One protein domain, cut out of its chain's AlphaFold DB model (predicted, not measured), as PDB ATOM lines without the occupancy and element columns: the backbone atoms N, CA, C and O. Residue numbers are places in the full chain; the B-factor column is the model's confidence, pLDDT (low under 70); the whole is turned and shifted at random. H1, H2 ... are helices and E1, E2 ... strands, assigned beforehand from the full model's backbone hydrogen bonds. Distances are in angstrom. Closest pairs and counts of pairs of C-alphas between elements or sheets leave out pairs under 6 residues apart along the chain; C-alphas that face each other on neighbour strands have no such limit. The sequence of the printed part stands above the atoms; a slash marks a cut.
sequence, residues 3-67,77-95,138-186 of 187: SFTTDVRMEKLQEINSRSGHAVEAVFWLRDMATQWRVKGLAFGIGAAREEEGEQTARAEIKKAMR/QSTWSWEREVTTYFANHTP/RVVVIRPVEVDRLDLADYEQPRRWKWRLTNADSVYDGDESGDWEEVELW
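Overview. This is residues 3 to 67, 77 to 95 and 138 to 186 of the 187 residues of the protein "Pyridox_oxase_2 domain-containing protein" of Penicilliopsis zonata CBS 506.65 (UniProt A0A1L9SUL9). One long, strongly twisted antiparallel sheet, E1 to E6, turns where E3 and E4 bend; three short helices, H1, H2 and H3, gather round its E1 end, while E5 and E6 at the other end are bare of helices. The printed part has 133 residues, with three named helices and six named strands in the order E1 H1 E2 E3 H2 H3 E4 E5 E6, of mixed class. The sheet is branched at E4; E4, E5 and E6 form a meander, each strand the antiparallel neighbour of the one before. The whole is only just loose, close to compact, with a radius of gyration of the C-alphas of 17.2 A and spans of 55, 41 and 33 A.

Along the chain. E4, residues 138 to 151, measures 32.8 A and bends by 80 degrees at residue 145; E3, residues 35 to 46, measures 30.6 A and bends by 70 degrees at residue 42. E2 is residues 23 to 30, E5 159 to 165, E6 180 to 185. E1, residues 3 to 7, begins at C-alpha 3 (135.907, 168.812, 146.611). H1 is residues 11 to 19, H2 53 to 63, H3 82 to 91, ending at C-alpha 91 (137.101, 154.156, 147.966).

Arrangement. E1 and E5 are on one side of E4, with N 4 and O 140 3.0 A apart and N 147 and O 163 2.8 A; E3 is on the other side, with N 44 and O 141 at 2.9 A. H1 and H3 are on opposite faces of the sheet; the closest C-alphas of H1 and E3, Ile 16 and Ala 43, are 6.8 A apart, those of H3 and E4, Val 86 and Val 139, 6.6 A. H2 is over E3, along the strands, Phe 44 and Ala 58 being their closest C-alphas at 5.1 A. In H1, H2 and H3 every O i to N i+4 pair is within hydrogen-bond range.

Size, cuts and confidence. The C-alphas farthest apart, of Glu 51 and Glu 156, are 55.6 A apart. Cuts leave gaps of 12.5 A between C-alphas 67 and 77 and 16.3 A between 95 and 138. The link E5 to E6 is long; pLDDT is under 70 at residues 77 to 79 and 168 to 177.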
ATOM      1  N   SER A   3     134.799 169.718 146.896       96.62
ATOM      2  CA  SER A   3     135.907 168.812 146.611       96.62
ATOM      3  C   SER A   3     135.651 167.993 145.361       96.62
ATOM      4  O   SER A   3     134.517 167.622 145.069       96.62
ATOM      5  N   PHE A   4     136.719 167.699 144.629       96.75
ATOM      6  CA  PHE A   4     136.692 166.810 143.474       96.75
ATOM      7  C   PHE A   4     137.993 166.014 143.399       96.75
ATOM      8  O   PHE A   4     138.985 166.358 144.039       96.75
ATOM      9  N   THR A   5     138.007 164.935 142.623       97.69
ATOM     10  CA  THR A   5     139.199 164.104 142.431       97.69
ATOM     11  C   THR A   5     139.807 164.336 141.056       97.69
ATOM     12  O   THR A   5     139.121 164.659 140.085       97.69
ATOM     13  N   THR A   6     141.126 164.215 140.963       97.31
ATOM     14  CA  THR A   6     141.853 164.383 139.703       97.31
ATOM     15  C   THR A   6     143.128 163.556 139.700       97.31
ATOM     16  O   THR A   6     143.594 163.099 140.741       97.31
ATOM     17  N   ASP A   7     143.690 163.358 138.513       97.38
ATOM     18  CA  ASP A   7     145.020 162.784 138.346       97.38
ATOM     19  C   ASP A   7     146.083 163.888 138.465       97.38
ATOM     20  O   ASP A   7     145.906 164.971 137.898       97.38
ATOM     21  N   VAL A   8     147.177 163.620 139.182       96.38
ATOM     22  CA  VAL A   8     148.290 164.561 139.390       96.38
ATOM     23  C   VAL A   8     148.974 164.976 138.088       96.38
ATOM     24  O   VAL A   8     149.564 166.048 138.003       96.38
ATOM     25  N   ARG A   9     148.873 164.134 137.058       95.31
ATOM     26  CA  ARG A   9     149.481 164.344 135.741       95.31
ATOM     27  C   ARG A   9     148.625 165.230 134.833       95.31
ATOM     28  O   ARG A   9     149.045 165.519 133.718       95.31
ATOM     29  N   MET A  10     147.423 165.630 135.261       95.19
ATOM     30  CA  MET A  10     146.610 166.600 134.524       95.19
ATOM     31  C   MET A  10     147.146 168.019 134.719       95.19
ATOM     32  O   MET A  10     147.466 168.416 135.838       95.19
ATOM     33  N   GLU A  11     147.135 168.811 133.644       93.44
ATOM     34  CA  GLU A  11     147.626 170.199 133.631       93.44
ATOM     35  C   GLU A  11     146.986 171.067 134.719       93.44
ATOM     36  O   GLU A  11     147.677 171.850 135.366       93.44
ATOM     37  N   LYS A  12     145.695 170.852 135.005       92.25
ATOM     38  CA  LYS A  12     144.924 171.660 135.960       92.25
ATOM     39  C   LYS A  12     145.589 171.827 137.333       92.25
ATOM     40  O   LYS A  12     145.454 172.885 137.931       92.25
ATOM     41  N   LEU A  13     146.312 170.829 137.857       91.75
ATOM     42  CA  LEU A  13     146.996 170.996 139.150       91.75
ATOM     43  C   LEU A  13     148.207 171.921 139.049       91.75
ATOM     44  O   LEU A  13     148.453 172.703 139.962       91.75
ATOM     45  N   GLN A  14     148.949 171.856 137.943       91.25
ATOM     46  CA  GLN A  14     150.047 172.787 137.688       91.25
ATOM     47  C   GLN A  14     149.515 174.209 137.485       91.25
ATOM     48  O   GLN A  14     150.109 175.169 137.968       91.25
ATOM     49  N   GLU A  15     148.368 174.360 136.823       93.00
ATOM     50  CA  GLU A  15     147.719 175.662 136.644       93.00
ATOM     51  C   GLU A  15     147.237 176.260 137.973       93.00
ATOM     52  O   GLU A  15     147.459 177.447 138.231       93.00
ATOM     53  N   ILE A  16     146.646 175.432 138.842       93.06
ATOM     54  CA  ILE A  16     146.258 175.819 140.205       93.06
ATOM     55  C   ILE A  16     147.491 176.266 141.000       93.06
ATOM     56  O   ILE A  16     147.511 177.370 141.532       93.06
ATOM     57  N   ASN A  17     148.548 175.455 141.036       89.19
ATOM     58  CA  ASN A  17     149.692 175.717 141.911       89.19
ATOM     59  C   ASN A  17     150.606 176.844 141.408       89.19
ATOM     60  O   ASN A  17     151.104 177.628 142.207       89.19
ATOM     61  N   SER A  18     150.863 176.927 140.100       86.88
ATOM     62  CA  SER A  18     151.942 177.774 139.570       86.88
ATOM     63  C   SER A  18     151.466 178.978 138.764       86.88
ATOM     64  O   SER A  18     152.208 179.949 138.655       86.88
ATOM     65  N   ARG A  19     150.265 178.936 138.170       84.94
ATOM     66  CA  ARG A  19     149.782 180.024 137.296       84.94
ATOM     67  C   ARG A  19     148.769 180.937 137.968       84.94
ATOM     68  O   ARG A  19     148.792 182.138 137.735       84.94
ATOM     69  N   SER A  20     147.879 180.368 138.772       85.50
ATOM     70  CA  SER A  20     146.758 181.095 139.383       85.50
ATOM     71  C   SER A  20     146.975 181.451 140.853       85.50
ATOM     72  O   SER A  20     146.121 182.108 141.441       85.50
ATOM     73  N   GLY A  21     148.084 181.017 141.467       88.88
ATOM     74  CA  GLY A  21     148.303 181.203 142.904       88.88
ATOM     75  C   GLY A  21     147.172 180.589 143.734       88.88
ATOM     76  O   GLY A  21     146.686 181.209 144.672       88.88
ATOM     77  N   HIS A  22     146.718 179.395 143.343       94.06
ATOM     78  CA  HIS A  22     145.581 178.657 143.894       94.06
ATOM     79  C   HIS A  22     144.189 179.211 143.572       94.06
ATOM     80  O   HIS A  22     143.206 178.549 143.903       94.06
ATOM     81  N   ALA A  23     144.060 180.366 142.916       95.75
ATOM     82  CA  ALA A  23     142.757 180.942 142.608       95.75
ATOM     83  C   ALA A  23     141.967 180.086 141.603       95.75
ATOM     84  O   ALA A  23     142.446 179.755 140.518       95.75
ATOM     85  N   VAL A  24     140.720 179.767 141.947       96.81
ATOM     86  CA  VAL A  24     139.800 179.017 141.086       96.81
ATOM     87  C   VAL A  24     138.407 179.627 141.087       96.81
ATOM     88  O   VAL A  24     137.983 180.261 142.054       96.81
ATOM     89  N   GLU A  25     137.665 179.350 140.019       97.19
ATOM     90  CA  GLU A  25     136.225 179.552 139.955       97.19
ATOM     91  C   GLU A  25     135.558 178.285 139.406       97.19
ATOM     92  O   GLU A  25     135.864 177.838 138.301       97.19
ATOM     93  N   ALA A  26     134.653 177.693 140.184       97.25
ATOM     94  CA  ALA A  26     133.809 176.589 139.742       97.25
ATOM     95  C   ALA A  26     132.439 177.127 139.321       97.25
ATOM     96  O   ALA A  26     131.829 177.895 140.061       97.25
ATOM     97  N   VAL A  27     131.941 176.698 138.159       98.19
ATOM     98  CA  VAL A  27     130.630 177.105 137.638       98.19
ATOM     99  C   VAL A  27     129.724 175.886 137.523       98.19
ATOM    100  O   VAL A  27     130.075 174.903 136.873       98.19
ATOM    101  N   PHE A  28     128.543 175.965 138.126       98.06
ATOM    102  CA  PHE A  28     127.484 174.970 138.016       98.06
ATOM    103  C   PHE A  28     126.301 175.597 137.291       98.06
ATOM    104  O   PHE A  28     125.749 176.593 137.748       98.06
ATOM    105  N   TRP A  29     125.903 175.007 136.169       98.00
ATOM    106  CA  TRP A  29     124.682 175.380 135.463       98.00
ATOM    107  C   TRP A  29     123.630 174.292 135.660       98.00
ATOM    108  O   TRP A  29     123.781 173.173 135.167       98.00
ATOM    109  N   LEU A  30     122.567 174.622 136.389       97.62
ATOM    110  CA  LEU A  30     121.434 173.739 136.642       97.62
ATOM    111  C   LEU A  30     120.350 174.036 135.608       97.62
ATOM    112  O   LEU A  30     119.465 174.857 135.841       97.62
ATOM    113  N   ARG A  31     120.450 173.371 134.450       96.75
ATOM    114  CA  ARG A  31     119.608 173.618 133.268       96.75
ATOM    115  C   ARG A  31     118.113 173.642 133.585       96.75
ATOM    116  O   ARG A  31     117.438 174.572 133.165       96.75
ATOM    117  N   ASP A  32     117.628 172.647 134.319       96.94
ATOM    118  CA  ASP A  32     116.194 172.478 134.593       96.94
ATOM    119  C   ASP A  32     115.643 173.542 135.554       96.94
ATOM    120  O   ASP A  32     114.441 173.777 135.585       96.94
ATOM    121  N   MET A  33     116.529 174.206 136.301       96.31
ATOM    122  CA  MET A  33     116.199 175.316 137.201       96.31
ATOM    123  C   MET A  33     116.549 176.680 136.594       96.31
ATOM    124  O   MET A  33     116.370 177.699 137.249       96.31
ATOM    125  N   ALA A  34     117.136 176.708 135.391       97.31
ATOM    126  CA  ALA A  34     117.727 177.901 134.787       97.31
ATOM    127  C   ALA A  34     118.621 178.709 135.761       97.31
ATOM    128  O   ALA A  34     118.678 179.934 135.705       97.31
ATOM    129  N   THR A  35     119.333 178.027 136.666       98.19
ATOM    130  CA  THR A  35     120.142 178.667 137.717       98.19
ATOM    131  C   THR A  35     121.629 178.400 137.503       98.19
ATOM    132  O   THR A  35     122.050 177.253 137.331       98.19
ATOM    133  N   GLN A  36     122.450 179.447 137.582       98.44
ATOM    134  CA  GLN A  36     123.905 179.354 137.628       98.44
ATOM    135  C   GLN A  36     124.417 179.602 139.047       98.44
ATOM    136  O   GLN A  36     124.014 180.561 139.697       98.44
ATOM    137  N   TRP A  37     125.370 178.784 139.487       98.50
ATOM    138  CA  TRP A  37     126.184 179.032 140.672       98.50
ATOM    139  C   TRP A  37     127.644 179.193 140.265       98.50
ATOM    140  O   TRP A  37     128.181 178.337 139.564       98.50
ATOM    141  N   ARG A  38     128.302 180.255 140.722       98.50
ATOM    142  CA  ARG A  38     129.746 180.463 140.573       98.50
ATOM    143  C   ARG A  38     130.369 180.479 141.957       98.50
ATOM    144  O   ARG A  38     129.921 181.216 142.827       98.50
ATOM    145  N   VAL A  39     131.397 179.673 142.171       97.94
ATOM    146  CA  VAL A  39     132.092 179.564 143.454       97.94
ATOM    147  C   VAL A  39     133.552 179.905 143.238       97.94
ATOM    148  O   VAL A  39     134.284 179.123 142.633       97.94
ATOM    149  N   LYS A  40     133.968 181.071 143.732       97.00
ATOM    150  CA  LYS A  40     135.360 181.521 143.702       97.00
ATOM    151  C   LYS A  40     136.049 181.189 145.010       97.00
ATOM    152  O   LYS A  40     135.453 181.288 146.085       97.00
ATOM    153  N   GLY A  41     137.318 180.829 144.929       94.94
ATOM    154  CA  GLY A  41     138.075 180.430 146.102       94.94
ATOM    155  C   GLY A  41     139.519 180.097 145.800       94.94
ATOM    156  O   GLY A  41     140.014 180.343 144.701       94.94
ATOM    157  N   LEU A  42     140.163 179.492 146.793       95.00
ATOM    158  CA  LEU A  42     141.492 178.910 146.658       95.00
ATOM    159  C   LEU A  42     141.390 177.383 146.638       95.00
ATOM    160  O   LEU A  42     140.654 176.804 147.440       95.00
ATOM    161  N   ALA A  43     142.109 176.733 145.726       96.69
ATOM    162  CA  ALA A  43     142.131 175.287 145.568       96.69
ATOM    163  C   ALA A  43     143.465 174.673 145.992       96.69
ATOM    164  O   ALA A  43     144.539 175.108 145.578       96.69
ATOM    165  N   PHE A  44     143.374 173.583 146.751       96.62
ATOM    166  CA  PHE A  44     144.526 172.860 147.274       96.62
ATOM    167  C   PHE A  44     144.379 171.366 146.997       96.62
ATOM    168  O   PHE A  44     143.344 170.768 147.299       96.62
ATOM    169  N   GLY A  45     145.403 170.769 146.388       96.44
ATOM    170  CA  GLY A  45     145.463 169.335 146.119       96.44
ATOM    171  C   GLY A  45     146.126 168.578 147.267       96.44
ATOM    172  O   GLY A  45     147.214 168.955 147.686       96.44
ATOM    173  N   ILE A  46     145.496 167.498 147.727       97.19
ATOM    174  CA  ILE A  46     146.019 166.572 148.740       97.19
ATOM    175  C   ILE A  46     146.055 165.131 148.214       97.19
ATOM    176  O   ILE A  46     145.363 164.776 147.250       97.19
ATOM    177  N   GLY A  47     146.845 164.283 148.868       96.06
ATOM    178  CA  GLY A  47     147.061 162.881 148.504       96.06
ATOM    179  C   GLY A  47     148.443 162.589 147.918       96.06
ATOM    180  O   GLY A  47     148.646 161.504 147.374       96.06
ATOM    181  N   ALA A  48     149.374 163.539 148.010       95.62
ATOM    182  CA  ALA A  48     150.798 163.293 147.817       95.62
ATOM    183  C   ALA A  48     151.429 162.702 149.099       95.62
ATOM    184  O   ALA A  48     150.723 162.438 150.081       95.62
ATOM    185  N   ALA A  49     152.741 162.440 149.095       93.69
ATOM    186  CA  ALA A  49     153.417 161.963 150.299       93.69
ATOM    187  C   ALA A  49     153.421 163.052 151.386       93.69
ATOM    188  O   ALA A  49     153.483 164.245 151.094       93.69
ATOM    189  N   ARG A  50     153.344 162.647 152.659       91.69
ATOM    190  CA  ARG A  50     153.192 163.572 153.798       91.69
ATOM    191  C   ARG A  50     154.398 164.502 153.962       91.69
ATOM    192  O   ARG A  50     154.284 165.588 154.528       91.69
ATOM    193  N   GLU A  51     155.552 164.049 153.502       92.81
ATOM    194  CA  GLU A  51     156.828 164.746 153.565       92.81
ATOM    195  C   GLU A  51     156.957 165.818 152.471       92.81
ATOM    196  O   GLU A  51     157.834 166.671 152.565       92.81
ATOM    197  N   GLU A  52     156.092 165.804 151.450       93.88
ATOM    198  CA  GLU A  52     156.110 166.805 150.387       93.88
ATOM    199  C   GLU A  52     155.602 168.159 150.908       93.88
ATOM    200  O   GLU A  52     154.500 168.267 151.449       93.88
ATOM    201  N   GLU A  53     156.384 169.220 150.692       92.94
ATOM    202  CA  GLU A  53     156.059 170.589 151.126       92.94
ATOM    203  C   GLU A  53     154.686 171.052 150.609       92.94
ATOM    204  O   GLU A  53     153.894 171.642 151.349       92.94
ATOM    205  N   GLY A  54     154.359 170.713 149.357       92.19
ATOM    206  CA  GLY A  54     153.061 171.027 148.761       92.19
ATOM    207  C   GLY A  54     151.880 170.380 149.495       92.19
ATOM    208  O   GLY A  54     150.845 171.022 149.658       92.19
ATOM    209  N   GLU A  55     152.036 169.148 149.993       95.69
ATOM    210  CA  GLU A  55     151.004 168.443 150.769       95.69
ATOM    211  C   GLU A  55     150.796 169.110 152.135       95.69
ATOM    212  O   GLU A  55     149.660 169.305 152.572       95.69
ATOM    213  N   GLN A  56     151.883 169.488 152.812       95.38
ATOM    214  CA  GLN A  56     151.827 170.125 154.130       95.38
ATOM    215  C   GLN A  56     151.154 171.497 154.058       95.38
ATOM    216  O   GLN A  56     150.234 171.773 154.834       95.38
ATOM    217  N   THR A  57     151.551 172.312 153.079       94.38
ATOM    218  CA  THR A  57     150.953 173.626 152.816       94.38
ATOM    219  C   THR A  57     149.475 173.496 152.450       94.38
ATOM    220  O   THR A  57     148.634 174.169 153.046       94.38
ATOM    221  N   ALA A  58     149.122 172.569 151.550       95.12
ATOM    222  CA  ALA A  58     147.731 172.313 151.177       95.12
ATOM    223  C   ALA A  58     146.860 171.943 152.389       95.12
ATOM    224  O   ALA A  58     145.786 172.515 152.588       95.12
ATOM    225  N   ARG A  59     147.325 171.018 153.239       95.19
ATOM    226  CA  ARG A  59     146.608 170.610 154.459       95.19
ATOM    227  C   ARG A  59     146.439 171.765 155.443       95.19
ATOM    228  O   ARG A  59     145.362 171.902 156.023       95.19
ATOM    229  N   ALA A  60     147.469 172.591 155.630       92.50
ATOM    230  CA  ALA A  60     147.398 173.764 156.499       92.50
ATOM    231  C   ALA A  60     146.356 174.775 155.994       92.50
ATOM    232  O   ALA A  60     145.503 175.212 156.766       92.50
ATOM    233  N   GLU A  61     146.356 175.073 154.693       91.62
ATOM    234  CA  GLU A  61     145.411 176.011 154.078       91.62
ATOM    235  C   GLU A  61     143.957 175.525 154.108       91.62
ATOM    236  O   GLU A  61     143.039 176.327 154.314       91.62
ATOM    237  N   ILE A  62     143.729 174.220 153.942       92.81
ATOM    238  CA  ILE A  62     142.393 173.623 154.076       92.81
ATOM    239  C   ILE A  62     141.927 173.694 155.534       92.81
ATOM    240  O   ILE A  62     140.775 174.045 155.794       92.81
ATOM    241  N   LYS A  63     142.816 173.404 156.495       89.19
ATOM    242  CA  LYS A  63     142.489 173.388 157.928       89.19
ATOM    243  C   LYS A  63     141.965 174.739 158.426       89.19
ATOM    244  O   LYS A  63     141.085 174.744 159.278       89.19
ATOM    245  N   LYS A  64     142.418 175.855 157.841       85.06
ATOM    246  CA  LYS A  64     141.922 177.215 158.140       85.06
ATOM    247  C   LYS A  64     140.406 177.380 157.946       85.06
ATOM    248  O   LYS A  64     139.802 178.206 158.612       85.06
ATOM    249  N   ALA A  65     139.783 176.601 157.058       83.81
ATOM    250  CA  ALA A  65     138.336 176.645 156.802       83.81
ATOM    251  C   ALA A  65     137.570 175.433 157.356       83.81
ATOM    252  O   ALA A  65     136.382 175.253 157.071       83.81
ATOM    253  N   MET A  66     138.239 174.566 158.117       85.19
ATOM    254  CA  MET A  66     137.597 173.424 158.750       85.19
ATOM    255  C   MET A  66     136.994 173.828 160.092       85.19
ATOM    256  O   MET A  66     137.680 174.357 160.960       85.19
ATOM    257  N   ARG A  67     135.718 173.498 160.303       79.56
ATOM    258  CA  ARG A  67     135.076 173.667 161.608       79.56
ATOM    259  C   ARG A  67     135.349 172.455 162.492       79.56
ATOM    260  O   ARG A  67     134.963 171.339 162.139       79.56
ATOM    261  N   GLN A  77     139.083 163.205 167.721       47.75
ATOM    262  CA  GLN A  77     140.211 163.567 166.860       47.75
ATOM    263  C   GLN A  77     141.080 162.343 166.533       47.75
ATOM    264  O   GLN A  77     141.733 162.336 165.495       47.75
ATOM    265  N   SER A  78     141.043 161.279 167.351       52.59
ATOM    266  CA  SER A  78     141.825 160.058 167.100       52.59
ATOM    267  C   SER A  78     141.373 159.273 165.860       52.59
ATOM    268  O   SER A  78     142.128 158.456 165.335       52.59
ATOM    269  N   THR A  79     140.150 159.508 165.366       68.62
ATOM    270  CA  THR A  79     139.567 158.749 164.245       68.62
ATOM    271  C   THR A  79     139.677 159.466 162.898       68.62
ATOM    272  O   THR A  79     139.552 158.817 161.855       68.62
ATOM    273  N   TRP A  80     139.900 160.784 162.906       83.94
ATOM    274  CA  TRP A  80     140.009 161.606 161.705       83.94
ATOM    275  C   TRP A  80     141.477 161.815 161.325       83.94
ATOM    276  O   TRP A  80     142.283 162.286 162.124       83.94
ATOM    277  N   SER A  81     141.824 161.486 160.084       90.31
ATOM    278  CA  SER A  81     143.133 161.788 159.513       90.31
ATOM    279  C   SER A  81     142.998 162.131 158.039       90.31
ATOM    280  O   SER A  81     142.096 161.648 157.349       90.31
ATOM    281  N   TRP A  82     143.933 162.930 157.535       93.38
ATOM    282  CA  TRP A  82     144.016 163.247 156.110       93.38
ATOM    283  C   TRP A  82     144.113 161.982 155.256       93.38
ATOM    284  O   TRP A  82     143.463 161.871 154.220       93.38
ATOM    285  N   GLU A  83     144.875 160.994 155.716       94.44
ATOM    286  CA  GLU A  83     145.067 159.721 155.032       94.44
ATOM    287  C   GLU A  83     143.748 158.951 154.920       94.44
ATOM    288  O   GLU A  83     143.441 158.400 153.858       94.44
ATOM    289  N   ARG A  84     142.936 158.956 155.985       93.62
ATOM    290  CA  ARG A  84     141.607 158.339 155.989       93.62
ATOM    291  C   ARG A  84     140.660 159.057 155.031       93.62
ATOM    292  O   ARG A  84     139.969 158.384 154.268       93.62
ATOM    293  N   GLU A  85     140.656 160.388 155.011       94.69
ATOM    294  CA  GLU A  85     139.819 161.171 154.091       94.69
ATOM    295  C   GLU A  85     140.199 160.925 152.624       94.69
ATOM    296  O   GLU A  85     139.352 160.548 151.812       94.69
ATOM    297  N   VAL A  86     141.486 161.020 152.273       96.88
ATOM    298  CA  VAL A  86     141.965 160.750 150.902       96.88
ATOM    299  C   VAL A  86     141.685 159.297 150.496       96.88
ATOM    300  O   VAL A  86     141.382 159.014 149.334       96.88
ATOM    301  N   THR A  87     141.778 158.345 151.427       97.00
ATOM    302  CA  THR A  87     141.408 156.943 151.167       97.00
ATOM    303  C   THR A  87     139.904 156.795 150.953       97.00
ATOM    304  O   THR A  87     139.496 156.089 150.035       97.00
ATOM    305  N   THR A  88     139.077 157.514 151.712       96.44
ATOM    306  CA  THR A  88     137.610 157.509 151.569       96.44
ATOM    307  C   THR A  88     137.181 158.039 150.200       96.44
ATOM    308  O   THR A  88     136.399 157.386 149.508       96.44
ATOM    309  N   TYR A  89     137.759 159.152 149.732       97.69
ATOM    310  CA  TYR A  89     137.503 159.648 148.373       97.69
ATOM    311  C   TYR A  89     137.881 158.624 147.295       97.69
ATOM    312  O   TYR A  89     137.144 158.450 146.323       97.69
ATOM    313  N   PHE A  90     139.004 157.923 147.459       98.12
ATOM    314  CA  PHE A  90     139.418 156.875 146.525       98.12
ATOM    315  C   PHE A  90     138.483 155.656 146.570       98.12
ATOM    316  O   PHE A  90     138.111 155.117 145.527       98.12
ATOM    317  N   ALA A  91     138.035 155.260 147.763       97.69
ATOM    318  CA  ALA A  91     137.101 154.156 147.966       97.69
ATOM    319  C   ALA A  91     135.717 154.416 147.346       97.69
ATOM    320  O   ALA A  91     135.102 153.477 146.844       97.69
ATOM    321  N   ASN A  92     135.273 155.677 147.290       97.44
ATOM    322  CA  ASN A  92     134.004 156.077 146.666       97.44
ATOM    323  C   ASN A  92     133.971 155.911 145.133       97.44
ATOM    324  O   ASN A  92     132.908 156.016 144.524       97.44
ATOM    325  N   HIS A  93     135.112 155.659 144.486       97.81
ATOM    326  CA  HIS A  93     135.159 155.367 143.053       97.81
ATOM    327  C   HIS A  93     134.794 153.901 142.798       97.81
ATOM    328  O   HIS A  93     135.131 153.022 143.583       97.81
ATOM    329  N   THR A  94     134.166 153.594 141.662       97.88
ATOM    330  CA  THR A  94     134.046 152.190 141.230       97.88
ATOM    331  C   THR A  94     135.438 151.601 140.938       97.88
ATOM    332  O   THR A  94     136.365 152.362 140.641       97.88
ATOM    333  N   PRO A  95     135.618 150.267 140.930       98.25
ATOM    334  CA  PRO A  95     136.917 149.663 140.619       98.25
ATOM    335  C   PRO A  95     137.497 150.100 139.268       98.25
ATOM    336  O   PRO A  95     138.708 150.260 139.124       98.25
ATOM    337  N   ARG A 138     144.653 162.417 143.317       97.88
ATOM    338  CA  ARG A 138     144.578 163.616 144.164       97.88
ATOM    339  C   ARG A 138     143.132 163.973 144.484       97.88
ATOM    340  O   ARG A 138     142.246 163.822 143.641       97.88
ATOM    341  N   VAL A 139     142.918 164.500 145.685       98.25
ATOM    342  CA  VAL A 139     141.686 165.196 146.074       98.25
ATOM    343  C   VAL A 139     141.985 166.687 146.052       98.25
ATOM    344  O   VAL A 139     142.930 167.129 146.692       98.25
ATOM    345  N   VAL A 140     141.204 167.464 145.316       97.88
ATOM    346  CA  VAL A 140     141.298 168.923 145.306       97.88
ATOM    347  C   VAL A 140     140.168 169.479 146.147       97.88
ATOM    348  O   VAL A 140     139.010 169.118 145.942       97.88
ATOM    349  N   VAL A 141     140.504 170.361 147.081       97.56
ATOM    350  CA  VAL A 141     139.550 171.044 147.952       97.56
ATOM    351  C   VAL A 141     139.547 172.525 147.611       97.56
ATOM    352  O   VAL A 141     140.596 173.162 147.618       97.56
ATOM    353  N   ILE A 142     138.366 173.067 147.325       96.50
ATOM    354  CA  ILE A 142     138.139 174.496 147.119       96.50
ATOM    355  C   ILE A 142     137.650 175.091 148.438       96.50
ATOM    356  O   ILE A 142     136.589 174.698 148.946       96.50
ATOM    357  N   ARG A 143     138.412 176.056 148.960       93.69
ATOM    358  CA  ARG A 143     138.034 176.970 150.042       93.69
ATOM    359  C   ARG A 143     137.331 178.187 149.428       93.69
ATOM    360  O   ARG A 143     138.019 179.032 148.852       93.69
ATOM    361  N   PRO A 144     135.992 178.282 149.501       94.00
ATOM    362  CA  PRO A 144     135.261 179.390 148.899       94.00
ATOM    363  C   PRO A 144     135.530 180.701 149.640       94.00
ATOM    364  O   PRO A 144     135.613 180.702 150.865       94.00
ATOM    365  N   VAL A 145     135.606 181.796 148.889       93.88
ATOM    366  CA  VAL A 145     135.654 183.176 149.411       93.88
ATOM    367  C   VAL A 145     134.526 184.040 148.845       93.88
ATOM    368  O   VAL A 145     134.150 185.044 149.441       93.88
ATOM    369  N   GLU A 146     133.961 183.647 147.699       96.06
ATOM    370  CA  GLU A 146     132.789 184.277 147.089       96.06
ATOM    371  C   GLU A 146     131.913 183.201 146.431       96.06
ATOM    372  O   GLU A 146     132.416 182.278 145.785       96.06
ATOM    373  N   VAL A 147     130.597 183.333 146.583       97.94
ATOM    374  CA  VAL A 147     129.583 182.528 145.897       97.94
ATOM    375  C   VAL A 147     128.617 183.479 145.202       97.94
ATOM    376  O   VAL A 147     128.173 184.450 145.799       97.94
ATOM    377  N   ASP A 148     128.287 183.217 143.945       98.38
ATOM    378  CA  ASP A 148     127.365 184.016 143.136       98.38
ATOM    379  C   ASP A 148     126.280 183.087 142.583       98.38
ATOM    380  O   ASP A 148     126.598 182.040 142.014       98.38
ATOM    381  N   ARG A 149     125.009 183.438 142.784       98.50
ATOM    382  CA  ARG A 149     123.853 182.732 142.229       98.50
ATOM    383  C   ARG A 149     123.133 183.655 141.266       98.50
ATOM    384  O   ARG A 149     122.590 184.661 141.710       98.50
ATOM    385  N   LEU A 150     123.038 183.256 140.004       98.50
ATOM    386  CA  LEU A 150     122.160 183.868 139.012       98.50
ATOM    387  C   LEU A 150     120.968 182.939 138.768       98.50
ATOM    388  O   LEU A 150     121.150 181.806 138.326       98.50
ATOM    389  N   ASP A 151     119.766 183.417 139.055       98.25
ATOM    390  CA  ASP A 151     118.506 182.714 138.836       98.25
ATOM    391  C   ASP A 151     117.766 183.333 137.645       98.25
ATOM    392  O   ASP A 151     117.425 184.518 137.662       98.25
ATOM    393  N   LEU A 152     117.566 182.527 136.601       97.81
ATOM    394  CA  LEU A 152     116.856 182.886 135.372       97.81
ATOM    395  C   LEU A 152     115.561 182.074 135.206       97.81
ATOM    396  O   LEU A 152     115.067 181.950 134.087       97.81
ATOM    397  N   ALA A 153     115.028 181.479 136.281       96.06
ATOM    398  CA  ALA A 153     113.777 180.720 136.218       96.06
ATOM    399  C   ALA A 153     112.591 181.588 135.754       96.06
ATOM    400  O   ALA A 153     111.720 181.103 135.032       96.06
ATOM    401  N   ASP A 154     112.597 182.872 136.127       96.06
ATOM    402  CA  ASP A 154     111.735 183.912 135.568       96.06
ATOM    403  C   ASP A 154     112.588 184.891 134.743       96.06
ATOM    404  O   ASP A 154     113.345 185.695 135.286       96.06
ATOM    405  N   TYR A 155     112.477 184.816 133.415       92.00
ATOM    406  CA  TYR A 155     113.233 185.677 132.500       92.00
ATOM    407  C   TYR A 155     112.772 187.141 132.506       92.00
ATOM    408  O   TYR A 155     113.522 188.000 132.040       92.00
ATOM    409  N   GLU A 156     111.573 187.441 133.012       96.75
ATOM    410  CA  GLU A 156     111.101 188.821 133.172       96.75
ATOM    411  C   GLU A 156     111.639 189.450 134.463       96.75
ATOM    412  O   GLU A 156     111.824 190.666 134.528       96.75
ATOM    413  N   GLN A 157     111.932 188.625 135.476       96.38
ATOM    414  CA  GLN A 157     112.478 189.049 136.768       96.38
ATOM    415  C   GLN A 157     113.689 188.203 137.196       96.38
ATOM    416  O   GLN A 157     113.649 187.545 138.242       96.38
ATOM    417  N   PRO A 158     114.788 188.225 136.423       97.25
ATOM    418  CA  PRO A 158     116.020 187.553 136.810       97.25
ATOM    419  C   PRO A 158     116.555 188.117 138.129       97.25
ATOM    420  O   PRO A 158     116.477 189.320 138.389       97.25
ATOM    421  N   ARG A 159     117.132 187.246 138.958       98.06
ATOM    422  CA  ARG A 159     117.658 187.624 140.275       98.06
ATOM    423  C   ARG A 159     119.079 187.140 140.457       98.06
ATOM    424  O   ARG A 159     119.436 186.045 140.019       98.06
ATOM    425  N   ARG A 160     119.888 187.939 141.146       98.56
ATOM    426  CA  ARG A 160     121.277 187.597 141.411       98.56
ATOM    427  C   ARG A 160     121.657 187.898 142.845       98.56
ATOM    428  O   ARG A 160     121.422 188.992 143.335       98.56
ATOM    429  N   TRP A 161     122.300 186.939 143.493       98.56
ATOM    430  CA  TRP A 161     122.811 187.084 144.851       98.56
ATOM    431  C   TRP A 161     124.293 186.791 144.863       98.56
ATOM    432  O   TRP A 161     124.770 185.891 144.168       98.56
ATOM    433  N   LYS A 162     125.017 187.536 145.684       98.19
ATOM    434  CA  LYS A 162     126.427 187.309 145.933       98.19
ATOM    435  C   LYS A 162     126.670 187.226 147.426       98.19
ATOM    436  O   LYS A 162     126.318 188.141 148.159       98.19
ATOM    437  N   TRP A 163     127.326 186.149 147.833       97.81
ATOM    438  CA  TRP A 163     127.870 185.968 149.165       97.81
ATOM    439  C   TRP A 163     129.379 186.156 149.120       97.81
ATOM    440  O   TRP A 163     130.047 185.555 148.275       97.81
ATOM    441  N   ARG A 164     129.933 186.948 150.033       95.38
ATOM    442  CA  ARG A 164     131.381 187.105 150.205       95.38
ATOM    443  C   ARG A 164     131.761 186.830 151.650       95.38
ATOM    444  O   ARG A 164     131.092 187.300 152.561       95.38
ATOM    445  N   LEU A 165     132.835 186.074 151.838       91.25
ATOM    446  CA  LEU A 165     133.409 185.831 153.152       91.25
ATOM    447  C   LEU A 165     134.149 187.096 153.607       91.25
ATOM    448  O   LEU A 165     135.082 187.541 152.928       91.25
ATOM    449  N   THR A 166     133.741 187.680 154.730       85.94
ATOM    450  CA  THR A 166     134.491 188.756 155.384       85.94
ATOM    451  C   THR A 166     135.831 188.209 155.854       85.94
ATOM    452  O   THR A 166     135.963 187.014 156.115       85.94
ATOM    453  N   ASN A 167     136.865 189.051 155.927       73.88
ATOM    454  CA  ASN A 167     138.156 188.632 156.488       73.88
ATOM    455  C   ASN A 167     138.791 187.403 155.790       73.88
ATOM    456  O   ASN A 167     139.573 186.667 156.389       73.88
ATOM    457  N   ALA A 168     138.492 187.186 154.500       66.31
ATOM    458  CA  ALA A 168     138.978 186.032 153.732       66.31
ATOM    459  C   ALA A 168     140.517 185.894 153.714       66.31
ATOM    460  O   ALA A 168     141.030 184.779 153.579       66.31
ATOM    461  N   ASP A 169     141.231 187.013 153.884       59.31
ATOM    462  CA  ASP A 169     142.695 187.098 153.896       59.31
ATOM    463  C   ASP A 169     143.307 187.071 155.313       59.31
ATOM    464  O   ASP A 169     144.506 186.833 155.451       59.31
ATOM    465  N   SER A 170     142.515 187.287 156.375       55.31
ATOM    466  CA  SER A 170     142.990 187.419 157.767       55.31
ATOM    467  C   SER A 170     142.767 186.178 158.638       55.31
ATOM    468  O   SER A 170     142.962 186.229 159.850       55.31
ATOM    469  N   VAL A 171     142.483 185.020 158.029       51.41
ATOM    470  CA  VAL A 171     142.404 183.700 158.695       51.41
ATOM    471  C   VAL A 171     143.807 183.166 159.071       51.41
ATOM    472  O   VAL A 171     144.164 182.020 158.781       51.41
ATOM    473  N   TYR A 172     144.655 184.025 159.641       46.38
ATOM    474  CA  TYR A 172     145.996 183.690 160.126       46.38
ATOM    475  C   TYR A 172     146.011 183.373 161.625       46.38
ATOM    476  O   TYR A 172     146.797 182.523 162.033       46.38
ATOM    477  N   ASP A 173     145.088 183.937 162.407       41.75
ATOM    478  CA  ASP A 173     145.034 183.755 163.860       41.75
ATOM    479  C   ASP A 173     143.723 183.099 164.290       41.75
ATOM    480  O   ASP A 173     142.810 183.759 164.759       41.75
ATOM    481  N   GLY A 174     143.639 181.784 164.079       45.94
ATOM    482  CA  GLY A 174     143.027 180.801 164.987       45.94
ATOM    483  C   GLY A 174     141.593 180.929 165.532       45.94
ATOM    484  O   GLY A 174     141.141 179.918 166.059       45.94
ATOM    485  N   ASP A 175     140.877 182.052 165.432       47.62
ATOM    486  CA  ASP A 175     139.678 182.276 166.260       47.62
ATOM    487  C   ASP A 175     138.533 183.070 165.600       47.62
ATOM    488  O   ASP A 175     137.420 183.069 166.116       47.62
ATOM    489  N   GLU A 176     138.722 183.662 164.416       52.88
ATOM    490  CA  GLU A 176     137.617 184.300 163.679       52.88
ATOM    491  C   GLU A 176     137.462 183.688 162.284       52.88
ATOM    492  O   GLU A 176     138.106 184.079 161.308       52.88
ATOM    493  N   SER A 177     136.585 182.686 162.173       62.38
ATOM    494  CA  SER A 177     136.024 182.332 160.871       62.38
ATOM    495  C   SER A 177     135.208 183.522 160.382       62.38
ATOM    496  O   SER A 177     134.240 183.885 161.046       62.38
ATOM    497  N   GLY A 178     135.596 184.114 159.254       72.56
ATOM    498  CA  GLY A 178     134.842 185.205 158.641       72.56
ATOM    499  C   GLY A 178     133.354 184.881 158.482       72.56
ATOM    500  O   GLY A 178     132.968 183.725 158.285       72.56
ATOM    501  N   ASP A 179     132.527 185.915 158.548       86.12
ATOM    502  CA  ASP A 179     131.093 185.826 158.297       86.12
ATOM    503  C   ASP A 179     130.802 185.942 156.798       86.12
ATOM    504  O   ASP A 179     131.584 186.499 156.029       86.12
ATOM    505  N   TRP A 180     129.669 185.407 156.353       92.19
ATOM    506  CA  TRP A 180     129.225 185.573 154.970       92.19
ATOM    507  C   TRP A 180     128.278 186.762 154.860       92.19
ATOM    508  O   TRP A 180     127.198 186.754 155.448       92.19
ATOM    509  N   GLU A 181     128.658 187.751 154.060       95.38
ATOM    510  CA  GLU A 181     127.799 188.879 153.701       95.38
ATOM    511  C   GLU A 181     127.060 188.585 152.400       95.38
ATOM    512  O   GLU A 181     127.690 188.252 151.395       95.38
ATOM    513  N   GLU A 182     125.735 188.723 152.417       97.56
ATOM    514  CA  GLU A 182     124.859 188.565 151.255       97.56
ATOM    515  C   GLU A 182     124.466 189.927 150.675       97.56
ATOM    516  O   GLU A 182     124.052 190.828 151.406       97.56
ATOM    517  N   VAL A 183     124.537 190.058 149.350       98.00
ATOM    518  CA  VAL A 183     124.046 191.225 148.611       98.00
ATOM    519  C   VAL A 183     123.278 190.766 147.372       98.00
ATOM    520  O   VAL A 183     123.772 189.944 146.596       98.00
ATOM    521  N   GLU A 184     122.085 191.323 147.162       98.06
ATOM    522  CA  GLU A 184     121.344 191.189 145.905       98.06
ATOM    523  C   GLU A 184     121.899 192.172 144.862       98.06
ATOM    524  O   GLU A 184     122.172 193.339 145.151       98.06
ATOM    525  N   LEU A 185     122.107 191.685 143.642       97.56
ATOM    526  CA  LEU A 185     122.711 192.408 142.531       97.56
ATOM    527  C   LEU A 185     121.759 192.421 141.335       97.56
ATOM    528  O   LEU A 185     120.918 191.537 141.176       97.56
ATOM    529  N   TRP A 186     121.962 193.385 140.439       96.31
ATOM    530  CA  TRP A 186     121.395 193.281 139.099       96.31
ATOM    531  C   TRP A 186     121.975 192.043 138.374       96.31
ATOM    532  O   TRP A 186     123.156 191.737 138.581       96.31
TER     533      TRP A 186